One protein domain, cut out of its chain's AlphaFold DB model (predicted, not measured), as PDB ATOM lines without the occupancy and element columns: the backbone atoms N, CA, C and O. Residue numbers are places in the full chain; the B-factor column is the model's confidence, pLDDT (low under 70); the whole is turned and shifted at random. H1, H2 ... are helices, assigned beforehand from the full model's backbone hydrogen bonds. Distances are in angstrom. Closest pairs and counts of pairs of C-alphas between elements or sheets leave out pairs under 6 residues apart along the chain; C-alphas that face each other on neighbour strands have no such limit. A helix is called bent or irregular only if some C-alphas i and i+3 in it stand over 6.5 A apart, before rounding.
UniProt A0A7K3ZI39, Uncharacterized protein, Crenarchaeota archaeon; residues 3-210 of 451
ATOM      1  N   ILE A   3     110.681 209.484  84.399       31.22
ATOM      2  CA  ILE A   3     111.550 210.584  84.876       31.22
ATOM      3  C   ILE A   3     111.576 210.663  86.419       31.22
ATOM      4  O   ILE A   3     112.607 210.984  87.004       31.22
ATOM      5  N   ASN A   4     110.494 210.244  87.087       40.41
ATOM      6  CA  ASN A   4     110.388 210.253  88.552       40.41
ATOM      7  C   ASN A   4     111.144 209.096  89.233       40.41
ATOM      8  O   ASN A   4     111.492 209.182  90.404       40.41
ATOM      9  N   ILE A   5     111.438 208.012  88.505       34.47
ATOM     10  CA  ILE A   5     112.108 206.834  89.073       34.47
ATOM     11  C   ILE A   5     113.616 207.088  89.204       34.47
ATOM     12  O   ILE A   5     114.187 206.779  90.242       34.47
ATOM     13  N   ARG A   6     114.267 207.719  88.211       34.62
ATOM     14  CA  ARG A   6     115.713 208.026  88.276       34.62
ATOM     15  C   ARG A   6     116.058 209.123  89.283       34.62
ATOM     16  O   ARG A   6     117.096 209.021  89.931       34.62
ATOM     17  N   ALA A   7     115.214 210.148  89.415       36.84
ATOM     18  CA  ALA A   7     115.395 211.206  90.412       36.84
ATOM     19  C   ALA A   7     115.265 210.646  91.840       36.84
ATOM     20  O   ALA A   7     116.137 210.885  92.676       36.84
ATOM     21  N   ASN A   8     114.266 209.788  92.074       39.19
ATOM     22  CA  ASN A   8     114.106 209.074  93.342       39.19
ATOM     23  C   ASN A   8     115.232 208.061  93.588       39.19
ATOM     24  O   ASN A   8     115.659 207.899  94.722       39.19
ATOM     25  N   TRP A   9     115.785 207.435  92.543       35.44
ATOM     26  CA  TRP A   9     116.922 206.515  92.668       35.44
ATOM     27  C   TRP A   9     118.231 207.226  93.027       35.44
ATOM     28  O   TRP A   9     119.024 206.717  93.812       35.44
ATOM     29  N   GLN A  10     118.454 208.428  92.495       41.94
ATOM     30  CA  GLN A  10     119.589 209.283  92.856       41.94
ATOM     31  C   GLN A  10     119.463 209.819  94.290       41.94
ATOM     32  O   GLN A  10     120.459 209.857  95.010       41.94
ATOM     33  N   ALA A  11     118.254 210.185  94.727       43.50
ATOM     34  CA  ALA A  11     117.981 210.588  96.107       43.50
ATOM     35  C   ALA A  11     118.118 209.411  97.089       43.50
ATOM     36  O   ALA A  11     118.782 209.546  98.113       43.50
ATOM     37  N   ALA A  12     117.590 208.235  96.736       39.56
ATOM     38  CA  ALA A  12     117.752 207.001  97.503       39.56
ATOM     39  C   ALA A  12     119.225 206.580  97.594       39.56
ATOM     40  O   ALA A  12     119.681 206.215  98.673       39.56
ATOM     41  N   LYS A  13     119.989 206.710  96.499       39.78
ATOM     42  CA  LYS A  13     121.431 206.437  96.464       39.78
ATOM     43  C   LYS A  13     122.231 207.429  97.306       39.78
ATOM     44  O   LYS A  13     123.037 206.992  98.108       39.78
ATOM     45  N   LYS A  14     121.973 208.738  97.205       46.38
ATOM     46  CA  LYS A  14     122.622 209.747  98.068       46.38
ATOM     47  C   LYS A  14     122.264 209.563  99.544       46.38
ATOM     48  O   LYS A  14     123.125 209.720 100.403       46.38
ATOM     49  N   GLY A  15     121.017 209.194  99.837       43.44
ATOM     50  CA  GLY A  15     120.586 208.811 101.179       43.44
ATOM     51  C   GLY A  15     121.313 207.562 101.674       43.44
ATOM     52  O   GLY A  15     121.802 207.553 102.795       43.44
ATOM     53  N   MET A  16     121.455 206.545 100.824       37.03
ATOM     54  CA  MET A  16     122.157 205.300 101.139       37.03
ATOM     55  C   MET A  16     123.663 205.517 101.312       37.03
ATOM     56  O   MET A  16     124.231 204.998 102.259       37.03
ATOM     57  N   ASP A  17     124.303 206.346 100.487       42.47
ATOM     58  CA  ASP A  17     125.721 206.705 100.618       42.47
ATOM     59  C   ASP A  17     125.977 207.534 101.891       42.47
ATOM     60  O   ASP A  17     126.991 207.342 102.561       42.47
ATOM     61  N   SER A  18     125.036 208.401 102.283       46.88
ATOM     62  CA  SER A  18     125.090 209.132 103.558       46.88
ATOM     63  C   SER A  18     124.905 208.204 104.761       46.88
ATOM     64  O   SER A  18     125.654 208.305 105.731       46.88
ATOM     65  N   VAL A  19     123.964 207.257 104.689       40.09
ATOM     66  CA  VAL A  19     123.742 206.228 105.718       40.09
ATOM     67  C   VAL A  19     124.939 205.287 105.824       40.09
ATOM     68  O   VAL A  19     125.357 204.982 106.930       40.09
ATOM     69  N   VAL A  20     125.545 204.874 104.708       37.81
ATOM     70  CA  VAL A  20     126.756 204.038 104.676       37.81
ATOM     71  C   VAL A  20     127.976 204.812 105.186       37.81
ATOM     72  O   VAL A  20     128.808 204.252 105.898       37.81
ATOM     73  N   GLY A  21     128.078 206.108 104.879       42.84
ATOM     74  CA  GLY A  21     129.106 206.999 105.419       42.84
ATOM     75  C   GLY A  21     128.986 207.179 106.934       42.84
ATOM     76  O   GLY A  21     129.971 206.999 107.655       42.84
ATOM     77  N   HIS A  22     127.771 207.435 107.430       43.78
ATOM     78  CA  HIS A  22     127.479 207.474 108.861       43.78
ATOM     79  C   HIS A  22     127.705 206.105 109.508       43.78
ATOM     80  O   HIS A  22     128.362 206.046 110.537       43.78
ATOM     81  N   ALA A  23     127.280 205.003 108.888       37.84
ATOM     82  CA  ALA A  23     127.485 203.643 109.384       37.84
ATOM     83  C   ALA A  23     128.966 203.235 109.429       37.84
ATOM     84  O   ALA A  23     129.346 202.486 110.320       37.84
ATOM     85  N   ARG A  24     129.836 203.747 108.543       40.22
ATOM     86  CA  ARG A  24     131.297 203.544 108.640       40.22
ATOM     87  C   ARG A  24     131.924 204.326 109.789       40.22
ATOM     88  O   ARG A  24     132.692 203.753 110.558       40.22
ATOM     89  N   GLY A  25     131.591 205.612 109.930       40.75
ATOM     90  CA  GLY A  25     132.060 206.429 111.060       40.75
ATOM     91  C   GLY A  25     131.537 205.909 112.403       40.75
ATOM     92  O   GLY A  25     132.234 205.932 113.416       40.75
ATOM     93  N   MET A  26     130.327 205.359 112.382       41.16
ATOM     94  CA  MET A  26     129.680 204.711 113.511       41.16
ATOM     95  C   MET A  26     130.227 203.306 113.745       41.16
ATOM     96  O   MET A  26     130.389 202.944 114.891       41.16
ATOM     97  N   GLY A  27     130.649 202.567 112.718       35.75
ATOM     98  CA  GLY A  27     131.292 201.253 112.827       35.75
ATOM     99  C   GLY A  27     132.553 201.255 113.693       35.75
ATOM    100  O   GLY A  27     132.761 200.330 114.471       35.75
ATOM    101  N   SER A  28     133.346 202.328 113.643       41.59
ATOM    102  CA  SER A  28     134.490 202.518 114.549       41.59
ATOM    103  C   SER A  28     134.051 202.727 116.012       41.59
ATOM    104  O   SER A  28     134.627 202.147 116.932       41.59
ATOM    105  N   ARG A  29     132.964 203.481 116.236       42.75
ATOM    106  CA  ARG A  29     132.378 203.723 117.571       42.75
ATOM    107  C   ARG A  29     131.658 202.492 118.130       42.75
ATOM    108  O   ARG A  29     131.852 202.159 119.290       42.75
ATOM    109  N   ILE A  30     130.907 201.781 117.288       39.50
ATOM    110  CA  ILE A  30     130.303 200.468 117.545       39.50
ATOM    111  C   ILE A  30     131.401 199.479 117.911       39.50
ATOM    112  O   ILE A  30     131.257 198.784 118.901       39.50
ATOM    113  N   GLY A  31     132.505 199.431 117.159       38.72
ATOM    114  CA  GLY A  31     133.641 198.558 117.453       38.72
ATOM    115  C   GLY A  31     134.273 198.854 118.815       38.72
ATOM    116  O   GLY A  31     134.562 197.927 119.569       38.72
ATOM    117  N   GLY A  32     134.424 200.134 119.168       42.06
ATOM    118  CA  GLY A  32     134.869 200.563 120.498       42.06
ATOM    119  C   GLY A  32     133.895 200.167 121.613       42.06
ATOM    120  O   GLY A  32     134.308 199.567 122.604       42.06
ATOM    121  N   ALA A  33     132.601 200.419 121.420       41.88
ATOM    122  CA  ALA A  33     131.546 200.093 122.375       41.88
ATOM    123  C   ALA A  33     131.347 198.572 122.537       41.88
ATOM    124  O   ALA A  33     131.231 198.080 123.655       41.88
ATOM    125  N   PHE A  34     131.417 197.795 121.449       42.75
ATOM    126  CA  PHE A  34     131.427 196.327 121.473       42.75
ATOM    127  C   PHE A  34     132.658 195.774 122.178       42.75
ATOM    128  O   PHE A  34     132.554 194.770 122.874       42.75
ATOM    129  N   LYS A  35     133.831 196.393 122.001       46.88
ATOM    130  CA  LYS A  35     135.047 195.995 122.715       46.88
ATOM    131  C   LYS A  35     134.906 196.266 124.216       46.88
ATOM    132  O   LYS A  35     135.259 195.399 125.008       46.88
ATOM    133  N   GLY A  36     134.317 197.404 124.594       44.38
ATOM    134  CA  GLY A  36     133.941 197.714 125.977       44.38
ATOM    135  C   GLY A  36     132.955 196.695 126.556       44.38
ATOM    136  O   GLY A  36     133.226 196.098 127.594       44.38
ATOM    137  N   LEU A  37     131.871 196.400 125.835       44.22
ATOM    138  CA  LEU A  37     130.877 195.400 126.227       44.22
ATOM    139  C   LEU A  37     131.457 193.980 126.296       44.22
ATOM    140  O   LEU A  37     131.133 193.239 127.213       44.22
ATOM    141  N   LYS A  38     132.341 193.592 125.371       47.47
ATOM    142  CA  LYS A  38     133.045 192.300 125.398       47.47
ATOM    143  C   LYS A  38     133.939 192.185 126.630       47.47
ATOM    144  O   LYS A  38     133.978 191.115 127.230       47.47
ATOM    145  N   ASN A  39     134.612 193.266 127.021       47.62
ATOM    146  CA  ASN A  39     135.420 193.298 128.237       47.62
ATOM    147  C   ASN A  39     134.543 193.126 129.491       47.62
ATOM    148  O   ASN A  39     134.876 192.292 130.331       47.62
ATOM    149  N   ILE A  40     133.389 193.806 129.559       47.66
ATOM    150  CA  ILE A  40     132.373 193.625 130.617       47.66
ATOM    151  C   ILE A  40     131.888 192.174 130.651       47.66
ATOM    152  O   ILE A  40     131.946 191.506 131.674       47.66
ATOM    153  N   LEU A  41     131.463 191.640 129.507       43.81
ATOM    154  CA  LEU A  41     130.934 190.283 129.427       43.81
ATOM    155  C   LEU A  41     131.986 189.232 129.791       43.81
ATOM    156  O   LEU A  41     131.651 188.223 130.401       43.81
ATOM    157  N   SER A  42     133.256 189.471 129.458       45.31
ATOM    158  CA  SER A  42     134.363 188.589 129.824       45.31
ATOM    159  C   SER A  42     134.712 188.642 131.315       45.31
ATOM    160  O   SER A  42     135.060 187.604 131.876       45.31
ATOM    161  N   SER A  43     134.567 189.797 131.977       42.72
ATOM    162  CA  SER A  43     134.793 189.919 133.421       42.72
ATOM    163  C   SER A  43     133.631 189.336 134.232       42.72
ATOM    164  O   SER A  43     133.866 188.681 135.244       42.72
ATOM    165  N   THR A  44     132.386 189.462 133.756       36.06
ATOM    166  CA  THR A  44     131.209 188.857 134.409       36.06
ATOM    167  C   THR A  44     131.063 187.354 134.115       36.06
ATOM    168  O   THR A  44     130.607 186.599 134.975       36.06
ATOM    169  N   ALA A  45     131.495 186.870 132.942       36.59
ATOM    170  CA  ALA A  45     131.473 185.441 132.601       36.59
ATOM    171  C   ALA A  45     132.397 184.595 133.496       36.59
ATOM    172  O   ALA A  45     132.064 183.447 133.796       36.59
ATOM    173  N   GLY A  46     133.505 185.169 133.982       35.16
ATOM    174  CA  GLY A  46     134.377 184.531 134.975       35.16
ATOM    175  C   GLY A  46     133.716 184.319 136.345       35.16
ATOM    176  O   GLY A  46     134.126 183.424 137.077       35.16
ATOM    177  N   MET A  47     132.668 185.084 136.674       30.53
ATOM    178  CA  MET A  47     131.917 184.971 137.933       30.53
ATOM    179  C   MET A  47     130.693 184.054 137.851       30.53
ATOM    180  O   MET A  47     130.251 183.557 138.884       30.53
ATOM    181  N   MET A  48     130.118 183.835 136.663       32.31
ATOM    182  CA  MET A  48     128.818 183.165 136.549       32.31
ATOM    183  C   MET A  48     128.836 181.738 136.009       32.31
ATOM    184  O   MET A  48     127.809 181.094 136.137       32.31
ATOM    185  N   GLY A  49     129.931 181.200 135.461       29.56
ATOM    186  CA  GLY A  49     130.088 179.753 135.199       29.56
ATOM    187  C   GLY A  49     128.998 179.045 134.362       29.56
ATOM    188  O   GLY A  49     129.010 177.821 134.267       29.56
ATOM    189  N   ILE A  50     128.046 179.766 133.761       33.69
ATOM    190  CA  ILE A  50     126.898 179.177 133.068       33.69
ATOM    191  C   ILE A  50     127.165 179.200 131.563       33.69
ATOM    192  O   ILE A  50     127.298 180.257 130.944       33.69
ATOM    193  N   GLY A  51     127.181 178.012 130.958       32.44
ATOM    194  CA  GLY A  51     127.019 177.833 129.517       32.44
ATOM    195  C   GLY A  51     125.605 178.236 129.098       32.44
ATOM    196  O   GLY A  51     124.718 177.395 128.993       32.44
ATOM    197  N   ILE A  52     125.373 179.534 128.904       33.91
ATOM    198  CA  ILE A  52     124.092 180.061 128.434       33.91
ATOM    199  C   ILE A  52     124.066 179.946 126.904       33.91
ATOM    200  O   ILE A  52     124.916 180.514 126.218       33.91
ATOM    201  N   GLY A  53     123.088 179.221 126.352       31.23
ATOM    202  CA  GLY A  53     122.866 179.154 124.903       31.23
ATOM    203  C   GLY A  53     122.749 180.554 124.286       31.23
ATOM    204  O   GLY A  53     122.174 181.460 124.893       31.23
ATOM    205  N   ALA A  54     123.286 180.742 123.076       27.88
ATOM    206  CA  ALA A  54     123.508 182.062 122.472       27.88
ATOM    207  C   ALA A  54     122.280 183.002 122.491       27.88
ATOM    208  O   ALA A  54     122.439 184.204 122.670       27.88
ATOM    209  N   ALA A  55     121.055 182.476 122.370       26.45
ATOM    210  CA  ALA A  55     119.825 183.274 122.414       26.45
ATOM    211  C   ALA A  55     119.474 183.802 123.825       26.45
ATOM    212  O   ALA A  55     119.085 184.961 123.970       26.45
ATOM    213  N   ALA A  56     119.656 182.992 124.875       27.61
ATOM    214  CA  ALA A  56     119.424 183.411 126.260       27.61
ATOM    215  C   ALA A  56     120.517 184.380 126.752       27.61
ATOM    216  O   ALA A  56     120.224 185.313 127.500       27.61
ATOM    217  N   ALA A  57     121.750 184.223 126.256       33.34
ATOM    218  CA  ALA A  57     122.849 185.145 126.528       33.34
ATOM    219  C   ALA A  57     122.571 186.537 125.929       33.34
ATOM    220  O   ALA A  57     122.748 187.547 126.600       33.34
ATOM    221  N   VAL A  58     122.049 186.603 124.700       34.28
ATOM    222  CA  VAL A  58     121.738 187.872 124.014       34.28
ATOM    223  C   VAL A  58     120.570 188.624 124.669       34.28
ATOM    224  O   VAL A  58     120.661 189.836 124.870       34.28
ATOM    225  N   ALA A  59     119.491 187.933 125.055       35.75
ATOM    226  CA  ALA A  59     118.358 188.568 125.736       35.75
ATOM    227  C   ALA A  59     118.728 189.085 127.142       35.75
ATOM    228  O   ALA A  59     118.277 190.160 127.545       35.75
ATOM    229  N   GLY A  60     119.578 188.349 127.870       41.94
ATOM    230  CA  GLY A  60     120.136 188.788 129.152       41.94
ATOM    231  C   GLY A  60     121.016 190.032 129.010       41.94
ATOM    232  O   GLY A  60     120.874 190.976 129.784       41.94
ATOM    233  N   VAL A  61     121.844 190.081 127.962       49.03
ATOM    234  CA  VAL A  61     122.701 191.235 127.651       49.03
ATOM    235  C   VAL A  61     121.886 192.478 127.303       49.03
ATOM    236  O   VAL A  61     122.181 193.548 127.826       49.03
ATOM    237  N   LYS A  62     120.829 192.363 126.489       55.28
ATOM    238  CA  LYS A  62     119.970 193.515 126.168       55.28
ATOM    239  C   LYS A  62     119.313 194.102 127.420       55.28
ATOM    240  O   LYS A  62     119.358 195.310 127.607       55.28
ATOM    241  N   LYS A  63     118.750 193.259 128.294       60.97
ATOM    242  CA  LYS A  63     118.145 193.718 129.558       60.97
ATOM    243  C   LYS A  63     119.163 194.393 130.475       60.97
ATOM    244  O   LYS A  63     118.824 195.370 131.132       60.97
ATOM    245  N   LEU A  64     120.391 193.879 130.522       60.28
ATOM    246  CA  LEU A  64     121.474 194.477 131.298       60.28
ATOM    247  C   LEU A  64     121.867 195.855 130.750       60.28
ATOM    248  O   LEU A  64     121.980 196.798 131.524       60.28
ATOM    249  N   ILE A  65     122.009 195.979 129.429       61.91
ATOM    250  CA  ILE A  65     122.293 197.254 128.754       61.91
ATOM    251  C   ILE A  65     121.156 198.254 128.982       61.91
ATOM    252  O   ILE A  65     121.422 199.402 129.312       61.91
ATOM    253  N   ASP A  66     119.899 197.822 128.851       73.50
ATOM    254  CA  ASP A  66     118.736 198.679 129.092       73.50
ATOM    255  C   ASP A  66     118.696 199.180 130.546       73.50
ATOM    256  O   ASP A  66     118.411 200.354 130.764       73.50
ATOM    257  N   LYS A  67     119.042 198.331 131.527       74.56
ATOM    258  CA  LYS A  67     119.180 198.739 132.935       74.56
ATOM    259  C   LYS A  67     120.332 199.723 133.155       74.56
ATOM    260  O   LYS A  67     120.169 200.682 133.895       74.56
ATOM    261  N   MET A  68     121.497 199.488 132.547       75.50
ATOM    262  CA  MET A  68     122.647 200.396 132.656       75.50
ATOM    263  C   MET A  68     122.324 201.773 132.074       75.50
ATOM    264  O   MET A  68     122.611 202.782 132.703       75.50
ATOM    265  N   ASP A  69     121.668 201.803 130.919       77.75
ATOM    266  CA  ASP A  69     121.183 203.032 130.298       77.75
ATOM    267  C   ASP A  69     120.173 203.763 131.189       77.75
ATOM    268  O   ASP A  69     120.328 204.947 131.441       77.75
ATOM    269  N   GLU A  70     119.210 203.048 131.781       86.88
ATOM    270  CA  GLU A  70     118.274 203.627 132.753       86.88
ATOM    271  C   GLU A  70     118.993 204.264 133.956       86.88
ATOM    272  O   GLU A  70     118.569 205.319 134.433       86.88
ATOM    273  N   ILE A  71     120.071 203.649 134.455       85.19
ATOM    274  CA  ILE A  71     120.871 204.201 135.558       85.19
ATOM    275  C   ILE A  71     121.599 205.475 135.115       85.19
ATOM    276  O   ILE A  71     121.545 206.476 135.835       85.19
ATOM    277  N   GLU A  72     122.258 205.440 133.951       88.69
ATOM    278  CA  GLU A  72     122.964 206.588 133.363       88.69
ATOM    279  C   GLU A  72     122.023 207.782 133.213       88.69
ATOM    280  O   GLU A  72     122.329 208.882 133.673       88.69
ATOM    281  N   ASP A  73     120.824 207.524 132.697       88.00
ATOM    282  CA  ASP A  73     119.846 208.551 132.395       88.00
ATOM    283  C   ASP A  73     119.236 209.174 133.657       88.00
ATOM    284  O   ASP A  73     118.892 210.361 133.681       88.00
ATOM    285  N   ASN A  74     118.993 208.369 134.697       89.44
ATOM    286  CA  ASN A  74     118.152 208.775 135.826       89.44
ATOM    287  C   ASN A  74     118.931 209.168 137.083       89.44
ATOM    288  O   ASN A  74     118.448 210.022 137.836       89.44
ATOM    289  N   ALA A  75     120.128 208.624 137.319       91.44
ATOM    290  CA  ALA A  75     120.922 209.014 138.484       91.44
ATOM    291  C   ALA A  75     121.274 210.520 138.484       91.44
ATOM    292  O   ALA A  75     121.009 211.186 139.493       91.44
ATOM    293  N   PRO A  76     121.717 211.128 137.360       90.88
ATOM    294  CA  PRO A  76     121.990 212.563 137.300       90.88
ATOM    295  C   PRO A  76     120.727 213.410 137.482       90.88
ATOM    296  O   PRO A  76     120.774 214.450 138.139       90.88
ATOM    297  N   LYS A  77     119.574 212.950 136.970       90.19
ATOM    298  CA  LYS A  77     118.275 213.630 137.145       90.19
ATOM    299  C   LYS A  77     117.871 213.697 138.621       90.19
ATOM    300  O   LYS A  77     117.314 214.700 139.069       90.19
ATOM    301  N   LEU A  78     118.195 212.664 139.398       91.06
ATOM    302  CA  LEU A  78     118.015 212.661 140.851       91.06
ATOM    303  C   LEU A  78     119.147 213.379 141.595       91.06
ATOM    304  O   LEU A  78     118.958 213.775 142.747       91.06
ATOM    305  N   GLY A  79     120.276 213.647 140.941       91.62
ATOM    306  CA  GLY A  79     121.463 214.245 141.546       91.62
ATOM    307  C   GLY A  79     122.153 213.291 142.518       91.62
ATOM    308  O   GLY A  79     122.555 213.723 143.596       91.62
ATOM    309  N   VAL A  80     122.212 212.010 142.153       94.75
ATOM    310  CA  VAL A  80     122.886 210.941 142.899       94.75
ATOM    311  C   VAL A  80     123.902 210.239 142.000       94.75
ATOM    312  O   VAL A  80     123.829 210.308 140.773       94.75
ATOM    313  N   THR A  81     124.851 209.556 142.619       95.19
ATOM    314  CA  THR A  81     125.826 208.681 141.975       95.19
ATOM    315  C   THR A  81     125.151 207.440 141.389       95.19
ATOM    316  O   THR A  81     124.096 206.995 141.857       95.19
ATOM    317  N   PHE A  82     125.779 206.826 140.380       91.69
ATOM    318  CA  PHE A  82     125.281 205.579 139.793       91.69
ATOM    319  C   PHE A  82     125.228 204.443 140.817       91.69
ATOM    320  O   PHE A  82     124.282 203.653 140.826       91.69
ATOM    321  N   ALA A  83     126.217 204.368 141.709       90.69
ATOM    322  CA  ALA A  83     126.242 203.388 142.787       90.69
ATOM    323  C   ALA A  83     125.061 203.572 143.753       90.69
ATOM    324  O   ALA A  83     124.369 202.603 144.069       90.69
ATOM    325  N   TYR A  84     124.789 204.805 144.192       96.56
ATOM    326  CA  TYR A  84     123.670 205.082 145.091       96.56
ATOM    327  C   TYR A  84     122.321 204.784 144.426       96.56
ATOM    328  O   TYR A  84     121.468 204.135 145.029       96.56
ATOM    329  N   PHE A  85     122.147 205.162 143.155       95.62
ATOM    330  CA  PHE A  85     120.939 204.844 142.390       95.62
ATOM    331  C   PHE A  85     120.660 203.335 142.344       95.62
ATOM    332  O   PHE A  85     119.541 202.904 142.622       95.62
ATOM    333  N   GLN A  86     121.687 202.523 142.062       92.12
ATOM    334  CA  GLN A  86     121.580 201.060 142.036       92.12
ATOM    335  C   GLN A  86     121.181 200.480 143.397       92.12
ATOM    336  O   GLN A  86     120.287 199.634 143.466       92.12
ATOM    337  N   LYS A  87     121.794 200.962 144.489       94.19
ATOM    338  CA  LYS A  87     121.441 200.559 145.862       94.19
ATOM    339  C   LYS A  87     119.976 200.876 146.164       94.19
ATOM    340  O   LYS A  87     119.256 200.040 146.704       94.19
ATOM    341  N   MET A  88     119.524 202.056 145.751       96.12
ATOM    342  CA  MET A  88     118.157 202.521 145.942       96.12
ATOM    343  C   MET A  88     117.147 201.680 145.140       96.12
ATOM    344  O   MET A  88     116.093 201.316 145.660       96.12
ATOM    345  N   GLN A  89     117.476 201.315 143.897       93.69
ATOM    346  CA  GLN A  89     116.631 200.470 143.047       93.69
ATOM    347  C   GLN A  89     116.517 199.046 143.600       93.69
ATOM    348  O   GLN A  89     115.414 198.510 143.697       93.69
ATOM    349  N   PHE A  90     117.638 198.462 144.031       93.38
ATOM    350  CA  PHE A  90     117.661 197.145 144.662       93.38
ATOM    351  C   PHE A  90     116.860 197.121 145.967       93.38
ATOM    352  O   PHE A  90     116.054 196.218 146.189       93.38
ATOM    353  N   ALA A  91     117.040 198.138 146.812       94.69
ATOM    354  CA  ALA A  91     116.288 198.260 148.049       94.69
ATOM    355  C   ALA A  91     114.778 198.388 147.795       94.69
ATOM    356  O   ALA A  91     114.001 197.729 148.480       94.69
ATOM    357  N   ALA A  92     114.364 199.170 146.791       95.25
ATOM    358  CA  ALA A  92     112.962 199.322 146.402       95.25
ATOM    359  C   ALA A  92     112.348 197.996 145.933       95.25
ATOM    360  O   ALA A  92     111.284 197.595 146.403       95.25
ATOM    361  N   GLU A  93     113.054 197.276 145.055       93.50
ATOM    362  CA  GLU A  93     112.632 195.957 144.576       93.50
ATOM    363  C   GLU A  93     112.493 194.973 145.741       93.50
ATOM    364  O   GLU A  93     111.507 194.237 145.830       93.50
ATOM    365  N   ARG A  94     113.446 194.990 146.682       91.88
ATOM    366  CA  ARG A  94     113.453 194.034 147.786       91.88
ATOM    367  C   ARG A  94     112.454 194.357 148.894       91.88
ATOM    368  O   ARG A  94     111.955 193.428 149.528       91.88
ATOM    369  N   SER A  95     112.115 195.631 149.080       92.75
ATOM    370  CA  SER A  95     111.069 196.076 150.004       92.75
ATOM    371  C   SER A  95     109.657 196.018 149.408       92.75
ATOM    372  O   SER A  95     108.689 196.284 150.123       92.75
ATOM    373  N   GLY A  96     109.526 195.689 148.115       92.50
ATOM    374  CA  GLY A  96     108.250 195.697 147.393       92.50
ATOM    375  C   GLY A  96     107.686 197.103 147.167       92.50
ATOM    376  O   GLY A  96     106.480 197.262 146.987       92.50
ATOM    377  N   THR A  97     108.540 198.126 147.205       93.56
ATOM    378  CA  THR A  97     108.165 199.531 147.034       93.56
ATOM    379  C   THR A  97     108.401 199.946 145.586       93.56
ATOM    380  O   THR A  97     109.435 199.626 144.998       93.56
ATOM    381  N   SER A  98     107.468 200.690 144.988       94.19
ATOM    382  CA  SER A  98     107.679 201.182 143.629       94.19
ATOM    383  C   SER A  98     108.873 202.143 143.585       94.19
ATOM    384  O   SER A  98     108.991 203.061 144.401       94.19
ATOM    385  N   PHE A  99     109.767 201.974 142.607       93.31
ATOM    386  CA  PHE A  99     110.923 202.866 142.491       93.31
ATOM    387  C   PHE A  99     110.491 204.324 142.251       93.31
ATOM    388  O   PHE A  99     111.118 205.248 142.756       93.31
ATOM    389  N   GLN A 100     109.349 204.537 141.591       92.81
ATOM    390  CA  GLN A 100     108.739 205.856 141.430       92.81
ATOM    391  C   GLN A 100     108.353 206.510 142.769       92.81
ATOM    392  O   GLN A 100     108.532 207.720 142.939       92.81
ATOM    393  N   ALA A 101     107.830 205.744 143.733       94.19
ATOM    394  CA  ALA A 101     107.564 206.267 145.070       94.19
ATOM    395  C   ALA A 101     108.871 206.661 145.764       94.19
ATOM    396  O   ALA A 101     108.937 207.729 146.378       94.19
ATOM    397  N   VAL A 102     109.921 205.848 145.617       95.00
ATOM    398  CA  VAL A 102     111.243 206.118 146.198       95.00
ATOM    399  C   VAL A 102     111.855 207.396 145.628       95.00
ATOM    400  O   VAL A 102     112.228 208.288 146.390       95.00
ATOM    401  N   THR A 103     111.891 207.551 144.303       94.31
ATOM    402  CA  THR A 103     112.415 208.762 143.649       94.31
ATOM    403  C   THR A 103     111.600 210.010 143.995       94.31
ATOM    404  O   THR A 103     112.165 211.095 144.180       94.31
ATOM    405  N   SER A 104     110.282 209.867 144.165       94.50
ATOM    406  CA  SER A 104     109.402 210.946 144.629       94.50
ATOM    407  C   SER A 104     109.694 211.342 146.078       94.50
ATOM    408  O   SER A 104     109.785 212.532 146.388       94.50
ATOM    409  N   GLY A 105     109.885 210.359 146.965       94.88
ATOM    410  CA  GLY A 105     110.274 210.578 148.359       94.88
ATOM    411  C   GLY A 105     111.630 211.274 148.466       94.88
ATOM    412  O   GLY A 105     111.749 212.290 149.149       94.88
ATOM    413  N   PHE A 106     112.624 210.801 147.712       95.69
ATOM    414  CA  PHE A 106     113.949 211.414 147.628       95.69
ATOM    415  C   PHE A 106     113.885 212.873 147.146       95.69
ATOM    416  O   PHE A 106     114.432 213.780 147.777       95.69
ATOM    417  N   SER A 107     113.136 213.132 146.069       95.25
ATOM    418  CA  SER A 107     112.936 214.485 145.530       95.25
ATOM    419  C   SER A 107     112.264 215.421 146.535       95.25
ATOM    420  O   SER A 107     112.590 216.608 146.604       95.25
ATOM    421  N   ARG A 108     111.345 214.894 147.351       95.06
ATOM    422  CA  ARG A 108     110.686 215.660 148.409       95.06
ATOM    423  C   ARG A 108     111.650 216.041 149.531       95.06
ATOM    424  O   ARG A 108     111.630 217.200 149.936       95.06
ATOM    425  N   ILE A 109     112.517 215.127 149.972       95.88
ATOM    426  CA  ILE A 109     113.567 215.440 150.953       95.88
ATOM    427  C   ILE A 109     114.489 216.533 150.419       95.88
ATOM    428  O   ILE A 109     114.712 217.522 151.111       95.88
ATOM    429  N   LYS A 110     114.942 216.431 149.163       95.19
ATOM    430  CA  LYS A 110     115.749 217.484 148.522       95.19
ATOM    431  C   LYS A 110     115.044 218.840 148.513       95.19
ATOM    432  O   LYS A 110     115.662 219.860 148.803       95.19
ATOM    433  N   LYS A 111     113.749 218.858 148.188       95.50
ATOM    434  CA  LYS A 111     112.949 220.086 148.198       95.50
ATOM    435  C   LYS A 111     112.865 220.683 149.603       95.50
ATOM    436  O   LYS A 111     113.174 221.860 149.770       95.50
ATOM    437  N   LEU A 112     112.498 219.881 150.603       96.31
ATOM    438  CA  LEU A 112     112.426 220.328 151.996       96.31
ATOM    439  C   LEU A 112     113.786 220.817 152.499       96.31
ATOM    440  O   LEU A 112     113.841 221.784 153.251       96.31
ATOM    441  N   ALA A 113     114.881 220.186 152.075       96.38
ATOM    442  CA  ALA A 113     116.234 220.605 152.424       96.38
ATOM    443  C   ALA A 113     116.537 222.010 151.895       96.38
ATOM    444  O   ALA A 113     117.067 222.847 152.623       96.38
ATOM    445  N   GLY A 114     116.141 222.294 150.649       96.31
ATOM    446  CA  GLY A 114     116.228 223.631 150.064       96.31
ATOM    447  C   GLY A 114     115.380 224.659 150.817       96.31
ATOM    448  O   GLY A 114     115.847 225.763 151.088       96.31
ATOM    449  N   GLU A 115     114.162 224.286 151.217       96.81
ATOM    450  CA  GLU A 115     113.286 225.138 152.030       96.81
ATOM    451  C   GLU A 115     113.894 225.428 153.412       96.81
ATOM    452  O   GLU A 115     113.952 226.584 153.830       96.81
ATOM    453  N   ALA A 116     114.424 224.407 154.091       96.38
ATOM    454  CA  ALA A 116     115.103 224.549 155.376       96.38
ATOM    455  C   ALA A 116     116.356 225.427 155.253       96.38
ATOM    456  O   ALA A 116     116.588 226.308 156.080       96.38
ATOM    457  N   ALA A 117     117.136 225.248 154.184       94.06
ATOM    458  CA  ALA A 117     118.324 226.048 153.916       94.06
ATOM    459  C   ALA A 117     118.009 227.537 153.696       94.06
ATOM    460  O   ALA A 117     118.827 228.389 154.067       94.06
ATOM    461  N   ALA A 118     116.830 227.829 153.139       95.38
ATOM    462  CA  ALA A 118     116.276 229.168 152.954       95.38
ATOM    463  C   ALA A 118     115.565 229.727 154.205       95.38
ATOM    464  O   ALA A 118     115.068 230.850 154.167       95.38
ATOM    465  N   GLY A 119     115.504 228.970 155.308       93.38
ATOM    466  CA  GLY A 119     114.836 229.383 156.545       93.38
ATOM    467  C   GLY A 119     113.306 229.338 156.475       93.38
ATOM    468  O   GLY A 119     112.633 229.988 157.275       93.38
ATOM    469  N   LEU A 120     112.735 228.599 155.519       96.38
ATOM    470  CA  LEU A 120     111.290 228.429 155.410       96.38
ATOM    471  C   LEU A 120     110.792 227.418 156.443       96.38
ATOM    472  O   LEU A 120     111.308 226.302 156.536       96.38
ATOM    473  N   ARG A 121     109.717 227.794 157.148       94.31
ATOM    474  CA  ARG A 121     109.108 226.988 158.220       94.31
ATOM    475  C   ARG A 121     108.753 225.568 157.793       94.31
ATOM    476  O   ARG A 121     108.944 224.639 158.561       94.31
ATOM    477  N   SER A 122     108.280 225.383 156.561       92.94
ATOM    478  CA  SER A 122     107.931 224.060 156.030       92.94
ATOM    479  C   SER A 122     109.103 223.077 156.053       92.94
ATOM    480  O   SER A 122     108.906 221.912 156.385       92.94
ATOM    481  N   GLY A 123     110.315 223.543 155.743       92.75
ATOM    482  CA  GLY A 123     111.529 222.739 155.821       92.75
ATOM    483  C   GLY A 123     112.069 222.657 157.246       92.75
ATOM    484  O   GLY A 123     112.309 221.558 157.741       92.75
ATOM    485  N   THR A 124     112.240 223.797 157.924       94.88
ATOM    486  CA  THR A 124     112.846 223.823 159.267       94.88
ATOM    487  C   THR A 124     112.048 223.003 160.273       94.88
ATOM    488  O   THR A 124     112.640 222.230 161.021       94.88
ATOM    489  N   ASP A 125     110.717 223.110 160.254       94.94
ATOM    490  CA  ASP A 125     109.851 222.411 161.205       94.94
ATOM    491  C   ASP A 125     109.854 220.896 160.917       94.94
ATOM    492  O   ASP A 125     109.905 220.095 161.849       94.94
ATOM    493  N   ALA A 126     109.889 220.483 159.642       94.69
ATOM    494  CA  ALA A 126     109.914 219.069 159.254       94.69
ATOM    495  C   ALA A 126     111.203 218.350 159.687       94.69
ATOM    496  O   ALA A 126     111.146 217.229 160.192       94.69
ATOM    497  N   PHE A 127     112.367 218.985 159.526       96.75
ATOM    498  CA  PHE A 127     113.641 218.410 159.970       96.75
ATOM    499  C   PHE A 127     113.859 218.533 161.484       96.75
ATOM    500  O   PHE A 127     114.496 217.662 162.084       96.75
ATOM    501  N   ALA A 128     113.287 219.553 162.130       94.81
ATOM    502  CA  ALA A 128     113.328 219.683 163.584       94.81
ATOM    503  C   ALA A 128     112.608 218.524 164.297       94.81
ATOM    504  O   ALA A 128     113.063 218.104 165.360       94.81
ATOM    505  N   MET A 129     111.554 217.947 163.699       92.88
ATOM    506  CA  MET A 129     110.859 216.763 164.242       92.88
ATOM    507  C   MET A 129     111.774 215.546 164.423       92.88
ATOM    508  O   MET A 129     111.536 214.730 165.305       92.88
ATOM    509  N   ILE A 130     112.829 215.438 163.611       95.44
ATOM    510  CA  ILE A 130     113.849 214.385 163.711       95.44
ATOM    511  C   ILE A 130     115.167 214.908 164.311       95.44
ATOM    512  O   ILE A 130     116.215 214.268 164.206       95.44
ATOM    513  N   GLY A 131     115.135 216.094 164.928       94.81
ATOM    514  CA  GLY A 131     116.260 216.700 165.640       94.81
ATOM    515  C   GLY A 131     117.413 217.171 164.751       94.81
ATOM    516  O   GLY A 131     118.555 217.191 165.216       94.81
ATOM    517  N   MET A 132     117.171 217.464 163.470       96.88
ATOM    518  CA  MET A 132     118.203 217.956 162.549       96.88
ATOM    519  C   MET A 132     118.222 219.485 162.498       96.88
ATOM    520  O   MET A 132     117.179 220.116 162.331       96.88
ATOM    521  N   SER A 133     119.415 220.078 162.598       95.31
ATOM    522  CA  SER A 133     119.605 221.525 162.440       95.31
ATOM    523  C   SER A 133     119.805 221.923 160.973       95.31
ATOM    524  O   SER A 133     120.205 221.111 160.136       95.31
ATOM    525  N   VAL A 134     119.572 223.197 160.647       94.69
ATOM    526  CA  VAL A 134     119.768 223.724 159.283       94.69
ATOM    527  C   VAL A 134     121.231 223.618 158.845       94.69
ATOM    528  O   VAL A 134     121.513 223.347 157.679       94.69
ATOM    529  N   GLU A 135     122.167 223.785 159.773       94.44
ATOM    530  CA  GLU A 135     123.605 223.651 159.535       94.44
ATOM    531  C   GLU A 135     123.961 222.213 159.149       94.44
ATOM    532  O   GLU A 135     124.711 222.007 158.196       94.44
ATOM    533  N   GLN A 136     123.373 221.223 159.831       95.12
ATOM    534  CA  GLN A 136     123.550 219.809 159.489       95.12
ATOM    535  C   GLN A 136     122.998 219.506 158.095       95.12
ATOM    536  O   GLN A 136     123.673 218.862 157.300       95.12
ATOM    537  N   ILE A 137     121.810 220.021 157.764       94.94
ATOM    538  CA  ILE A 137     121.194 219.826 156.443       94.94
ATOM    539  C   ILE A 137     122.084 220.401 155.334       94.94
ATOM    540  O   ILE A 137     122.282 219.752 154.311       94.94
ATOM    541  N   LYS A 138     122.648 221.600 155.534       92.81
ATOM    542  CA  LYS A 138     123.533 222.261 154.556       92.81
ATOM    543  C   LYS A 138     124.877 221.555 154.376       92.81
ATOM    544  O   LYS A 138     125.490 221.702 153.323       92.81
ATOM    545  N   ALA A 139     125.349 220.844 155.397       95.19
ATOM    546  CA  ALA A 139     126.631 220.148 155.369       95.19
ATOM    547  C   ALA A 139     126.575 218.787 154.651       95.19
ATOM    548  O   ALA A 139     127.620 218.253 154.288       95.19
ATOM    549  N   LEU A 140     125.380 218.220 154.460       95.94
ATOM    550  CA  LEU A 140     125.195 216.892 153.877       95.94
ATOM    551  C   LEU A 140     124.893 216.975 152.378       95.94
ATOM    552  O   LEU A 140     124.133 217.825 151.912       95.94
ATOM    553  N   SER A 141     125.454 216.037 151.615       95.12
ATOM    554  CA  SER A 141     125.012 215.795 150.238       95.12
ATOM    555  C   SER A 141     123.575 215.244 150.207       95.12
ATOM    556  O   SER A 141     123.099 214.725 151.217       95.12
ATOM    557  N   PRO A 142     122.867 215.298 149.061       93.06
ATOM    558  CA  PRO A 142     121.510 214.756 148.950       93.06
ATOM    559  C   PRO A 142     121.373 213.287 149.382       93.06
ATOM    560  O   PRO A 142     120.389 212.937 150.028       93.06
ATOM    561  N   GLU A 143     122.359 212.451 149.051       96.25
ATOM    562  CA  GLU A 143     122.412 211.036 149.444       96.25
ATOM    563  C   GLU A 143     122.553 210.895 150.959       96.25
ATOM    564  O   GLU A 143     121.715 210.290 151.619       96.25
ATOM    565  N   GLN A 144     123.568 211.549 151.529       97.50
ATOM    566  CA  GLN A 144     123.830 211.502 152.966       97.50
ATOM    567  C   GLN A 144     122.675 212.080 153.782       97.50
ATOM    568  O   GLN A 144     122.382 211.585 154.865       97.50
ATOM    569  N   LEU A 145     122.021 213.126 153.277       96.94
ATOM    570  CA  LEU A 145     120.854 213.707 153.919       96.94
ATOM    571  C   LEU A 145     119.703 212.705 153.953       96.94
ATOM    572  O   LEU A 145     119.077 212.541 154.995       96.94
ATOM    573  N   PHE A 146     119.425 212.030 152.839       96.94
ATOM    574  CA  PHE A 146     118.384 211.011 152.793       96.94
ATOM    575  C   PHE A 146     118.681 209.859 153.765       96.94
ATOM    576  O   PHE A 146     117.815 209.493 154.562       96.94
ATOM    577  N   ASP A 147     119.917 209.359 153.769       97.19
ATOM    578  CA  ASP A 147     120.381 208.318 154.691       97.19
ATOM    579  C   ASP A 147     120.297 208.756 156.162       97.19
ATOM    580  O   ASP A 147     119.951 207.971 157.040       97.19
ATOM    581  N   GLU A 148     120.622 210.011 156.465       97.44
ATOM    582  CA  GLU A 148     120.554 210.540 157.828       97.44
ATOM    583  C   GLU A 148     119.104 210.696 158.302       97.44
ATOM    584  O   GLU A 148     118.776 210.334 159.435       97.44
ATOM    585  N   VAL A 149     118.212 211.166 157.424       96.25
ATOM    586  CA  VAL A 149     116.774 211.245 157.710       96.25
ATOM    587  C   VAL A 149     116.217 209.870 158.062       96.25
ATOM    588  O   VAL A 149     115.515 209.717 159.063       96.25
ATOM    589  N   THR A 150     116.525 208.859 157.255       95.38
ATOM    590  CA  THR A 150     116.004 207.508 157.472       95.38
ATOM    591  C   THR A 150     116.567 206.864 158.737       95.38
ATOM    592  O   THR A 150     115.801 206.276 159.501       95.38
ATOM    593  N   LYS A 151     117.865 207.040 159.029       95.94
ATOM    594  CA  LYS A 151     118.477 206.599 160.296       95.94
ATOM    595  C   LYS A 151     117.755 207.192 161.493       95.94
ATOM    596  O   LYS A 151     117.370 206.457 162.396       95.94
ATOM    597  N   ARG A 152     117.529 208.506 161.487       96.00
ATOM    598  CA  ARG A 152     116.855 209.196 162.592       96.00
ATOM    599  C   ARG A 152     115.424 208.722 162.780       96.00
ATOM    600  O   ARG A 152     115.037 208.467 163.911       96.00
ATOM    601  N   LEU A 153     114.678 208.515 161.695       94.81
ATOM    602  CA  LEU A 153     113.333 207.934 161.770       94.81
ATOM    603  C   LEU A 153     113.335 206.510 162.336       94.81
ATOM    604  O   LEU A 153     112.410 206.140 163.053       94.81
ATOM    605  N   ASN A 154     114.353 205.703 162.034       93.62
ATOM    606  CA  ASN A 154     114.456 204.335 162.547       93.62
ATOM    607  C   ASN A 154     114.928 204.267 164.011       93.62
ATOM    608  O   ASN A 154     114.702 203.254 164.663       93.62
ATOM    609  N   LEU A 155     115.544 205.333 164.533       94.81
ATOM    610  CA  LEU A 155     115.922 205.465 165.946       94.81
ATOM    611  C   LEU A 155     114.769 205.950 166.843       94.81
ATOM    612  O   LEU A 155     114.913 205.963 168.063       94.81
ATOM    613  N   MET A 156     113.637 206.365 166.268       94.38
ATOM    614  CA  MET A 156     112.469 206.794 167.040       94.38
ATOM    615  C   MET A 156     111.729 205.578 167.612       94.38
ATOM    616  O   MET A 156     111.173 204.779 166.860       94.38
ATOM    617  N   GLU A 157     111.701 205.461 168.942       92.38
ATOM    618  CA  GLU A 157     111.061 204.340 169.648       92.38
ATOM    619  C   GLU A 157     109.530 204.381 169.574       92.38
ATOM    620  O   GLU A 157     108.895 203.339 169.421       92.38
ATOM    621  N   ASP A 158     108.936 205.576 169.672       94.44
ATOM    622  CA  ASP A 158     107.485 205.763 169.598       94.44
ATOM    623  C   ASP A 158     107.011 205.689 168.131       94.44
ATOM    624  O   ASP A 158     107.336 206.579 167.330       94.44
ATOM    625  N   PRO A 159     106.205 204.673 167.757       91.19
ATOM    626  CA  PRO A 159     105.738 204.506 166.386       91.19
ATOM    627  C   PRO A 159     104.855 205.659 165.897       91.19
ATOM    628  O   PRO A 159     104.912 206.014 164.721       91.19
ATOM    629  N   ALA A 160     104.059 206.271 166.778       93.06
ATOM    630  CA  ALA A 160     103.175 207.370 166.410       93.06
ATOM    631  C   ALA A 160     103.975 208.645 166.107       93.06
ATOM    632  O   ALA A 160     103.689 209.334 165.125       93.06
ATOM    633  N   LEU A 161     105.012 208.936 166.902       93.38
ATOM    634  CA  LEU A 161     105.909 210.065 166.637       93.38
ATOM    635  C   LEU A 161     106.738 209.844 165.371       93.38
ATOM    636  O   LEU A 161     106.885 210.768 164.569       93.38
ATOM    637  N   ARG A 162     107.238 208.620 165.163       94.50
ATOM    638  CA  ARG A 162     107.943 208.247 163.932       94.50
ATOM    639  C   ARG A 162     107.074 208.485 162.706       94.50
ATOM    640  O   ARG A 162     107.526 209.111 161.750       94.50
ATOM    641  N   ASP A 163     105.845 207.980 162.722       92.62
ATOM    642  CA  ASP A 163     104.952 208.057 161.570       92.62
ATOM    643  C   ASP A 163     104.513 209.504 161.302       92.62
ATOM    644  O   ASP A 163     104.436 209.915 160.143       92.62
ATOM    645  N   ALA A 164     104.321 210.318 162.345       92.75
ATOM    646  CA  ALA A 164     104.075 211.752 162.200       92.75
ATOM    647  C   ALA A 164     105.264 212.483 161.546       92.75
ATOM    648  O   ALA A 164     105.070 213.251 160.598       92.75
ATOM    649  N   ALA A 165     106.493 212.213 161.996       94.88
ATOM    650  CA  ALA A 165     107.705 212.785 161.411       94.88
ATOM    651  C   ALA A 165     107.908 212.324 159.955       94.88
ATOM    652  O   ALA A 165     108.155 213.138 159.061       94.88
ATOM    653  N   ALA A 166     107.725 211.027 159.687       94.38
ATOM    654  CA  ALA A 166     107.814 210.457 158.348       94.38
ATOM    655  C   ALA A 166     106.750 211.042 157.407       94.38
ATOM    656  O   ALA A 166     107.059 211.360 156.259       94.38
ATOM    657  N   ALA A 167     105.523 211.261 157.882       93.12
ATOM    658  CA  ALA A 167     104.475 211.926 157.115       93.12
ATOM    659  C   ALA A 167     104.809 213.399 156.821       93.12
ATOM    660  O   ALA A 167     104.534 213.876 155.718       93.12
ATOM    661  N   GLY A 168     105.441 214.123 157.751       92.75
ATOM    662  CA  GLY A 168     105.926 215.487 157.506       92.75
ATOM    663  C   GLY A 168     106.965 215.535 156.379       92.75
ATOM    664  O   GLY A 168     106.835 216.307 155.418       92.75
ATOM    665  N   LEU A 169     107.949 214.638 156.453       95.38
ATOM    666  CA  LEU A 169     109.087 214.569 155.538       95.38
ATOM    667  C   LEU A 169     108.714 213.997 154.162       95.38
ATOM    668  O   LEU A 169     108.949 214.630 153.135       95.38
ATOM    669  N   PHE A 170     108.059 212.840 154.119       94.62
ATOM    670  CA  PHE A 170     107.748 212.108 152.884       94.62
ATOM    671  C   PHE A 170     106.321 212.336 152.366       94.62
ATOM    672  O   PHE A 170     106.009 211.996 151.222       94.62
ATOM    673  N   GLY A 171     105.458 212.983 153.150       90.94
ATOM    674  CA  GLY A 171     104.081 213.270 152.763       90.94
ATOM    675  C   GLY A 171     103.185 212.031 152.782       90.94
ATOM    676  O   GLY A 171     103.455 211.036 153.451       90.94
ATOM    677  N   LYS A 172     102.104 212.086 151.996       83.31
ATOM    678  CA  LYS A 172     101.078 211.029 151.928       83.31
ATOM    679  C   LYS A 172     101.617 209.670 151.460       83.31
ATOM    680  O   LYS A 172     101.008 208.651 151.756       83.31
ATOM    681  N   ASN A 173     102.758 209.658 150.768       82.38
ATOM    682  CA  ASN A 173     103.350 208.446 150.205       82.38
ATOM    683  C   ASN A 173     104.256 207.702 151.202       82.38
ATOM    684  O   ASN A 173     104.761 206.637 150.863       82.38
ATOM    685  N   PHE A 174     104.472 208.217 152.424       90.19
ATOM    686  CA  PHE A 174     105.375 207.563 153.384       90.19
ATOM    687  C   PHE A 174     104.946 206.122 153.709       90.19
ATOM    688  O   PHE A 174     105.802 205.265 153.904       90.19
ATOM    689  N   ALA A 175     103.636 205.845 153.725       89.12
ATOM    690  CA  ALA A 175     103.111 204.518 154.034       89.12
ATOM    691  C   ALA A 175     103.614 203.449 153.044       89.12
ATOM    692  O   ALA A 175     103.968 202.348 153.461       89.12
ATOM    693  N   GLU A 176     103.724 203.787 151.754       91.56
ATOM    694  CA  GLU A 176     104.286 202.906 150.715       91.56
ATOM    695  C   GLU A 176     105.812 202.753 150.855       91.56
ATOM    696  O   GLU A 176     106.388 201.714 150.528       91.56
ATOM    697  N   LEU A 177     106.474 203.783 151.387       93.56
ATOM    698  CA  LEU A 177     107.918 203.814 151.612       93.56
ATOM    699  C   LEU A 177     108.343 203.127 152.912       93.56
ATOM    700  O   LEU A 177     109.534 202.975 153.146       93.56
ATOM    701  N   ASN A 178     107.415 202.722 153.779       91.56
ATOM    702  CA  ASN A 178     107.748 202.354 155.154       91.56
ATOM    703  C   ASN A 178     108.795 201.230 155.251       91.56
ATOM    704  O   ASN A 178     109.766 201.360 155.996       91.56
ATOM    705  N   ASN A 179     108.621 200.155 154.476       91.94
ATOM    706  CA  ASN A 179     109.569 199.035 154.443       91.94
ATOM    707  C   ASN A 179     110.901 199.452 153.808       91.94
ATOM    708  O   ASN A 179     111.966 199.109 154.312       91.94
ATOM    709  N   PHE A 180     110.849 200.261 152.750       95.88
ATOM    710  CA  PHE A 180     112.041 200.811 152.114       95.88
ATOM    711  C   PHE A 180     112.876 201.654 153.094       95.88
ATOM    712  O   PHE A 180     114.073 201.433 153.247       95.88
ATOM    713  N   LEU A 181     112.252 202.589 153.817       94.06
ATOM    714  CA  LEU A 181     112.942 203.479 154.758       94.06
ATOM    715  C   LEU A 181     113.597 202.713 155.914       94.06
ATOM    716  O   LEU A 181     114.646 203.134 156.403       94.06
ATOM    717  N   LYS A 182     113.014 201.582 156.325       91.94
ATOM    718  CA  LYS A 182     113.596 200.701 157.346       91.94
ATOM    719  C   LYS A 182     114.873 200.022 156.854       91.94
ATOM    720  O   LYS A 182     115.889 200.089 157.539       91.94
ATOM    721  N   ASP A 183     114.839 199.452 155.650       93.56
ATOM    722  CA  ASP A 183     115.847 198.467 155.244       93.56
ATOM    723  C   ASP A 183     116.807 198.939 154.138       93.56
ATOM    724  O   ASP A 183     117.824 198.286 153.911       93.56
ATOM    725  N   HIS A 184     116.554 200.064 153.451       95.25
ATOM    726  CA  HIS A 184     117.334 200.456 152.259       95.25
ATOM    727  C   HIS A 184     118.846 200.586 152.493       95.25
ATOM    728  O   HIS A 184     119.615 200.230 151.605       95.25
ATOM    729  N   LEU A 185     119.289 201.034 153.674       95.06
ATOM    730  CA  LEU A 185     120.718 201.100 154.007       95.06
ATOM    731  C   LEU A 185     121.340 199.705 154.093       95.06
ATOM    732  O   LEU A 185     122.408 199.465 153.531       95.06
ATOM    733  N   ALA A 186     120.659 198.778 154.771       95.06
ATOM    734  CA  ALA A 186     121.116 197.401 154.913       95.06
ATOM    735  C   ALA A 186     121.101 196.675 153.560       95.06
ATOM    736  O   ALA A 186     122.075 196.017 153.204       95.06
ATOM    737  N   LEU A 187     120.040 196.863 152.770       93.31
ATOM    738  CA  LEU A 187     119.896 196.292 151.428       93.31
ATOM    739  C   LEU A 187     120.919 196.873 150.440       93.31
ATOM    740  O   LEU A 187     121.476 196.146 149.620       93.31
ATOM    741  N   GLY A 188     121.211 198.172 150.531       90.38
ATOM    742  CA  GLY A 188     122.250 198.819 149.733       90.38
ATOM    743  C   GLY A 188     123.650 198.297 150.062       90.38
ATOM    744  O   GLY A 188     124.430 198.016 149.151       90.38
ATOM    745  N   ALA A 189     123.953 198.113 151.350       92.25
ATOM    746  CA  ALA A 189     125.203 197.499 151.797       92.25
ATOM    747  C   ALA A 189     125.297 196.016 151.392       92.25
ATOM    748  O   ALA A 189     126.365 195.550 151.002       92.25
ATOM    749  N   GLU A 190     124.183 195.278 151.423       86.81
ATOM    750  CA  GLU A 190     124.111 193.894 150.947       86.81
ATOM    751  C   GLU A 190     124.429 193.791 149.450       86.81
ATOM    752  O   GLU A 190     125.201 192.917 149.049       86.81
ATOM    753  N   LEU A 191     123.874 194.685 148.622       86.94
ATOM    754  CA  LEU A 191     124.165 194.730 147.187       86.94
ATOM    755  C   LEU A 191     125.661 194.957 146.930       86.94
ATOM    756  O   LEU A 191     126.266 194.270 146.106       86.94
ATOM    757  N   GLU A 192     126.256 195.905 147.649       81.88
ATOM    758  CA  GLU A 192     127.676 196.240 147.542       81.88
ATOM    759  C   GLU A 192     128.576 195.089 147.998       81.88
ATOM    760  O   GLU A 192     129.483 194.695 147.266       81.88
ATOM    761  N   ALA A 193     128.275 194.475 149.144       83.44
ATOM    762  CA  ALA A 193     129.019 193.332 149.672       83.44
ATOM    763  C   ALA A 193     128.994 192.116 148.729       83.44
ATOM    764  O   ALA A 193     129.923 191.311 148.720       83.44
ATOM    765  N   ARG A 194     127.940 191.985 147.917       82.12
ATOM    766  CA  ARG A 194     127.803 190.927 146.905       82.12
ATOM    767  C   ARG A 194     128.443 191.274 145.560       82.12
ATOM    768  O   ARG A 194     128.350 190.470 144.636       82.12
ATOM    769  N   GLY A 195     129.055 192.452 145.425       74.50
ATOM    770  CA  GLY A 195     129.592 192.934 144.152       74.50
ATOM    771  C   GLY A 195     128.506 193.190 143.101       74.50
ATOM    772  O   GLY A 195     128.779 193.122 141.907       74.50
ATOM    773  N   GLY A 196     127.264 193.438 143.529       74.06
ATOM    774  CA  GLY A 196     126.131 193.688 142.638       74.06
ATOM    775  C   GLY A 196     126.054 195.124 142.112       74.06
ATOM    776  O   GLY A 196     125.209 195.409 141.268       74.06
ATOM    777  N   VAL A 197     126.918 196.021 142.601       83.19
ATOM    778  CA  VAL A 197     127.042 197.396 142.101       83.19
ATOM    779  C   VAL A 197     127.912 197.392 140.846       83.19
ATOM    780  O   VAL A 197     129.100 197.078 140.894       83.19
ATOM    781  N   ILE A 198     127.313 197.750 139.717       79.50
ATOM    782  CA  ILE A 198     127.998 197.914 138.437       79.50
ATOM    783  C   ILE A 198     128.816 199.208 138.487       79.50
ATOM    784  O   ILE A 198     128.317 200.238 138.944       79.50
ATOM    785  N   SER A 199     130.058 199.156 138.002       75.44
ATOM    786  CA  SER A 199     130.938 200.323 137.948       75.44
ATOM    787  C   SER A 199     130.473 201.366 136.928       75.44
ATOM    788  O   SER A 199     129.896 201.045 135.884       75.44
ATOM    789  N   ASP A 200     130.803 202.624 137.207       78.81
ATOM    790  CA  ASP A 200     130.471 203.774 136.364       78.81
ATOM    791  C   ASP A 200     130.979 203.608 134.924       78.81
ATOM    792  O   ASP A 200     130.260 203.881 133.964       78.81
ATOM    793  N   GLU A 201     132.196 203.082 134.758       67.69
ATOM    794  CA  GLU A 201     132.792 202.807 133.446       67.69
ATOM    795  C   GLU A 201     131.937 201.844 132.610       67.69
ATOM    796  O   GLU A 201     131.794 202.015 131.398       67.69
ATOM    797  N   HIS A 202     131.363 200.823 133.251       67.00
ATOM    798  CA  HIS A 202     130.544 199.821 132.579       67.00
ATOM    799  C   HIS A 202     129.158 200.359 132.222       67.00
ATOM    800  O   HIS A 202     128.656 200.066 131.137       67.00
ATOM    801  N   ILE A 203     128.585 201.190 133.093       70.94
ATOM    802  CA  ILE A 203     127.313 201.881 132.856       70.94
ATOM    803  C   ILE A 203     127.431 202.810 131.646       70.94
ATOM    804  O   ILE A 203     126.658 202.693 130.693       70.94
ATOM    805  N   LEU A 204     128.464 203.656 131.630       68.44
ATOM    806  CA  LEU A 204     128.715 204.598 130.538       68.44
ATOM    807  C   LEU A 204     128.997 203.880 129.212       68.44
ATOM    808  O   LEU A 204     128.481 204.278 128.168       68.44
ATOM    809  N   ALA A 205     129.785 202.802 129.231       57.44
ATOM    810  CA  ALA A 205     130.077 202.029 128.024       57.44
ATOM    811  C   ALA A 205     128.818 201.368 127.433       57.44
ATOM    812  O   ALA A 205     128.658 201.323 126.210       57.44
ATOM    813  N   ALA A 206     127.925 200.858 128.282       58.84
ATOM    814  CA  ALA A 206     126.686 200.225 127.845       58.84
ATOM    815  C   ALA A 206     125.658 201.232 127.313       58.84
ATOM    816  O   ALA A 206     125.040 200.959 126.281       58.84
ATOM    817  N   SER A 207     125.517 202.396 127.951       64.69
ATOM    818  CA  SER A 207     124.657 203.469 127.438       64.69
ATOM    819  C   SER A 207     125.162 203.975 126.080       64.69
ATOM    820  O   SER A 207     124.432 203.926 125.092       64.69
ATOM    821  N   GLN A 208     126.465 204.266 125.946       58.88
ATOM    822  CA  GLN A 208     127.063 204.649 124.657       58.88
ATOM    823  C   GLN A 208     126.847 203.596 123.565       58.88
ATOM    824  O   GLN A 208     126.600 203.931 122.405       58.88
ATOM    825  N   TYR A 209     126.937 202.313 123.916       56.69
ATOM    826  CA  TYR A 209     126.604 201.234 122.998       56.69
ATOM    827  C   TYR A 209     125.142 201.325 122.530       56.69
ATOM    828  O   TYR A 209     124.880 201.298 121.324       56.69
ATOM    829  N   LYS A 210     124.192 201.458 123.462       60.00
ATOM    830  CA  LYS A 210     122.759 201.540 123.156       60.00
ATOM    831  C   LYS A 210     122.413 202.777 122.332       60.00
ATOM    832  O   LYS A 210     121.661 202.652 121.364       60.00
TER     833      LYS A 210
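What this domain is: This is residues 3 to 210 of the 451 residues of an uncharacterized protein of Crenarchaeota archaeon (UniProt A0A7K3ZI39). A head of crossed helices, H3 to H8, is joined through the crossing pair H2 and H9 to a long helix, H1, whose residues 3 to 28 stick out as an arm at the other end. H9 packs on both H1 and H2, while residues 42 to 51 and 53 to 59, round the turn from H1 into H2, also stand free. The printed part has 208 residues with nine named helices, H1 to H9 in chain order, and no named strand: all helix. It is loose, with a radius of gyration of the C-alphas of 23.7 A, and only just elongated, spanning 80 by 49 by 28 A.

Where its parts are: H1, residues 3 to 48, begins at C-alpha 3 (111.550, 210.584, 84.876), runs 61.0 A and has a kink of 36 degrees near residue 28. H2, residues 54 to 78, 36.1 A, is only just irregular: C-alphas 73 and 76 are 6.7 A apart. H3 is residues 82 to 95, H4 residues 99 to 117, 26.9 A, beginning at C-alpha 99 (110.923, 202.866, 142.491), H5 residues 121 to 128, H6 residues 134 to 139 and H7 residues 142 to 154. H8, residues 159 to 193, was assigned as one helix by its hydrogen bonds but is bent, with C-alphas 169 and 172 9.5 A apart; its arms are H8a, residues 159 to 169, and H8b, residues 172 to 193, 33.2 A. H8b is irregular, with C-alphas 182 and 185 7.9 A apart. H9, residues 200 to 210, ends at C-alpha 210 (122.759, 201.540, 123.156).

How they stand to each other: H4 is the hub, touching H3, H5, H6, H7 and both arms of H8. Its residues 112 to 117 touch H5, about perpendicular at 75 degrees; the closest C-alphas, of Ala 116 and Gly 123, are 4.0 A apart. H7 and H8a form a helical hairpin at a shallow tilt of 21 degrees, touching through residues 153 to 154 of H7; the C-alphas of Leu 153 and Arg 162 are closest, 5.8 A. H3 touches H8b at a steep tilt of 62 degrees, closest at the C-alphas of Lys 87 and Gly 188, 4.3 A. Residues 71 to 75 of H2 touch residues 82 to 86 of H3, closest at the C-alphas of Ala 75 and Phe 82, 5.7 A. Residues 65 to 72 of H2 touch H9, closest at the C-alphas of Asp 69 and Ser 207, 4.5 A. Residues 30 to 40 of H1 touch H9 at a shallow tilt of 27 degrees, opposite ways, closest at the C-alphas of Ala 33 and Tyr 209, 5.1 A. H1 and H4 are apart. Every O i to N i+4 pair is within hydrogen-bond range in H3, H4, H6, H7, H8a and H9, against 38 of 42 in H1, 19 of 21 in H2, 3 of 4 in H5 and 13 of 18 in H8b.

The domain as a whole: The C-alphas farthest apart, of Ile 3 and Glu 157, are 85.0 A apart. The printed part has no cut and no long link. Its mean pLDDT is 75.0; residues 3 to 65, 201 to 202 and 204 to 210 are under 70.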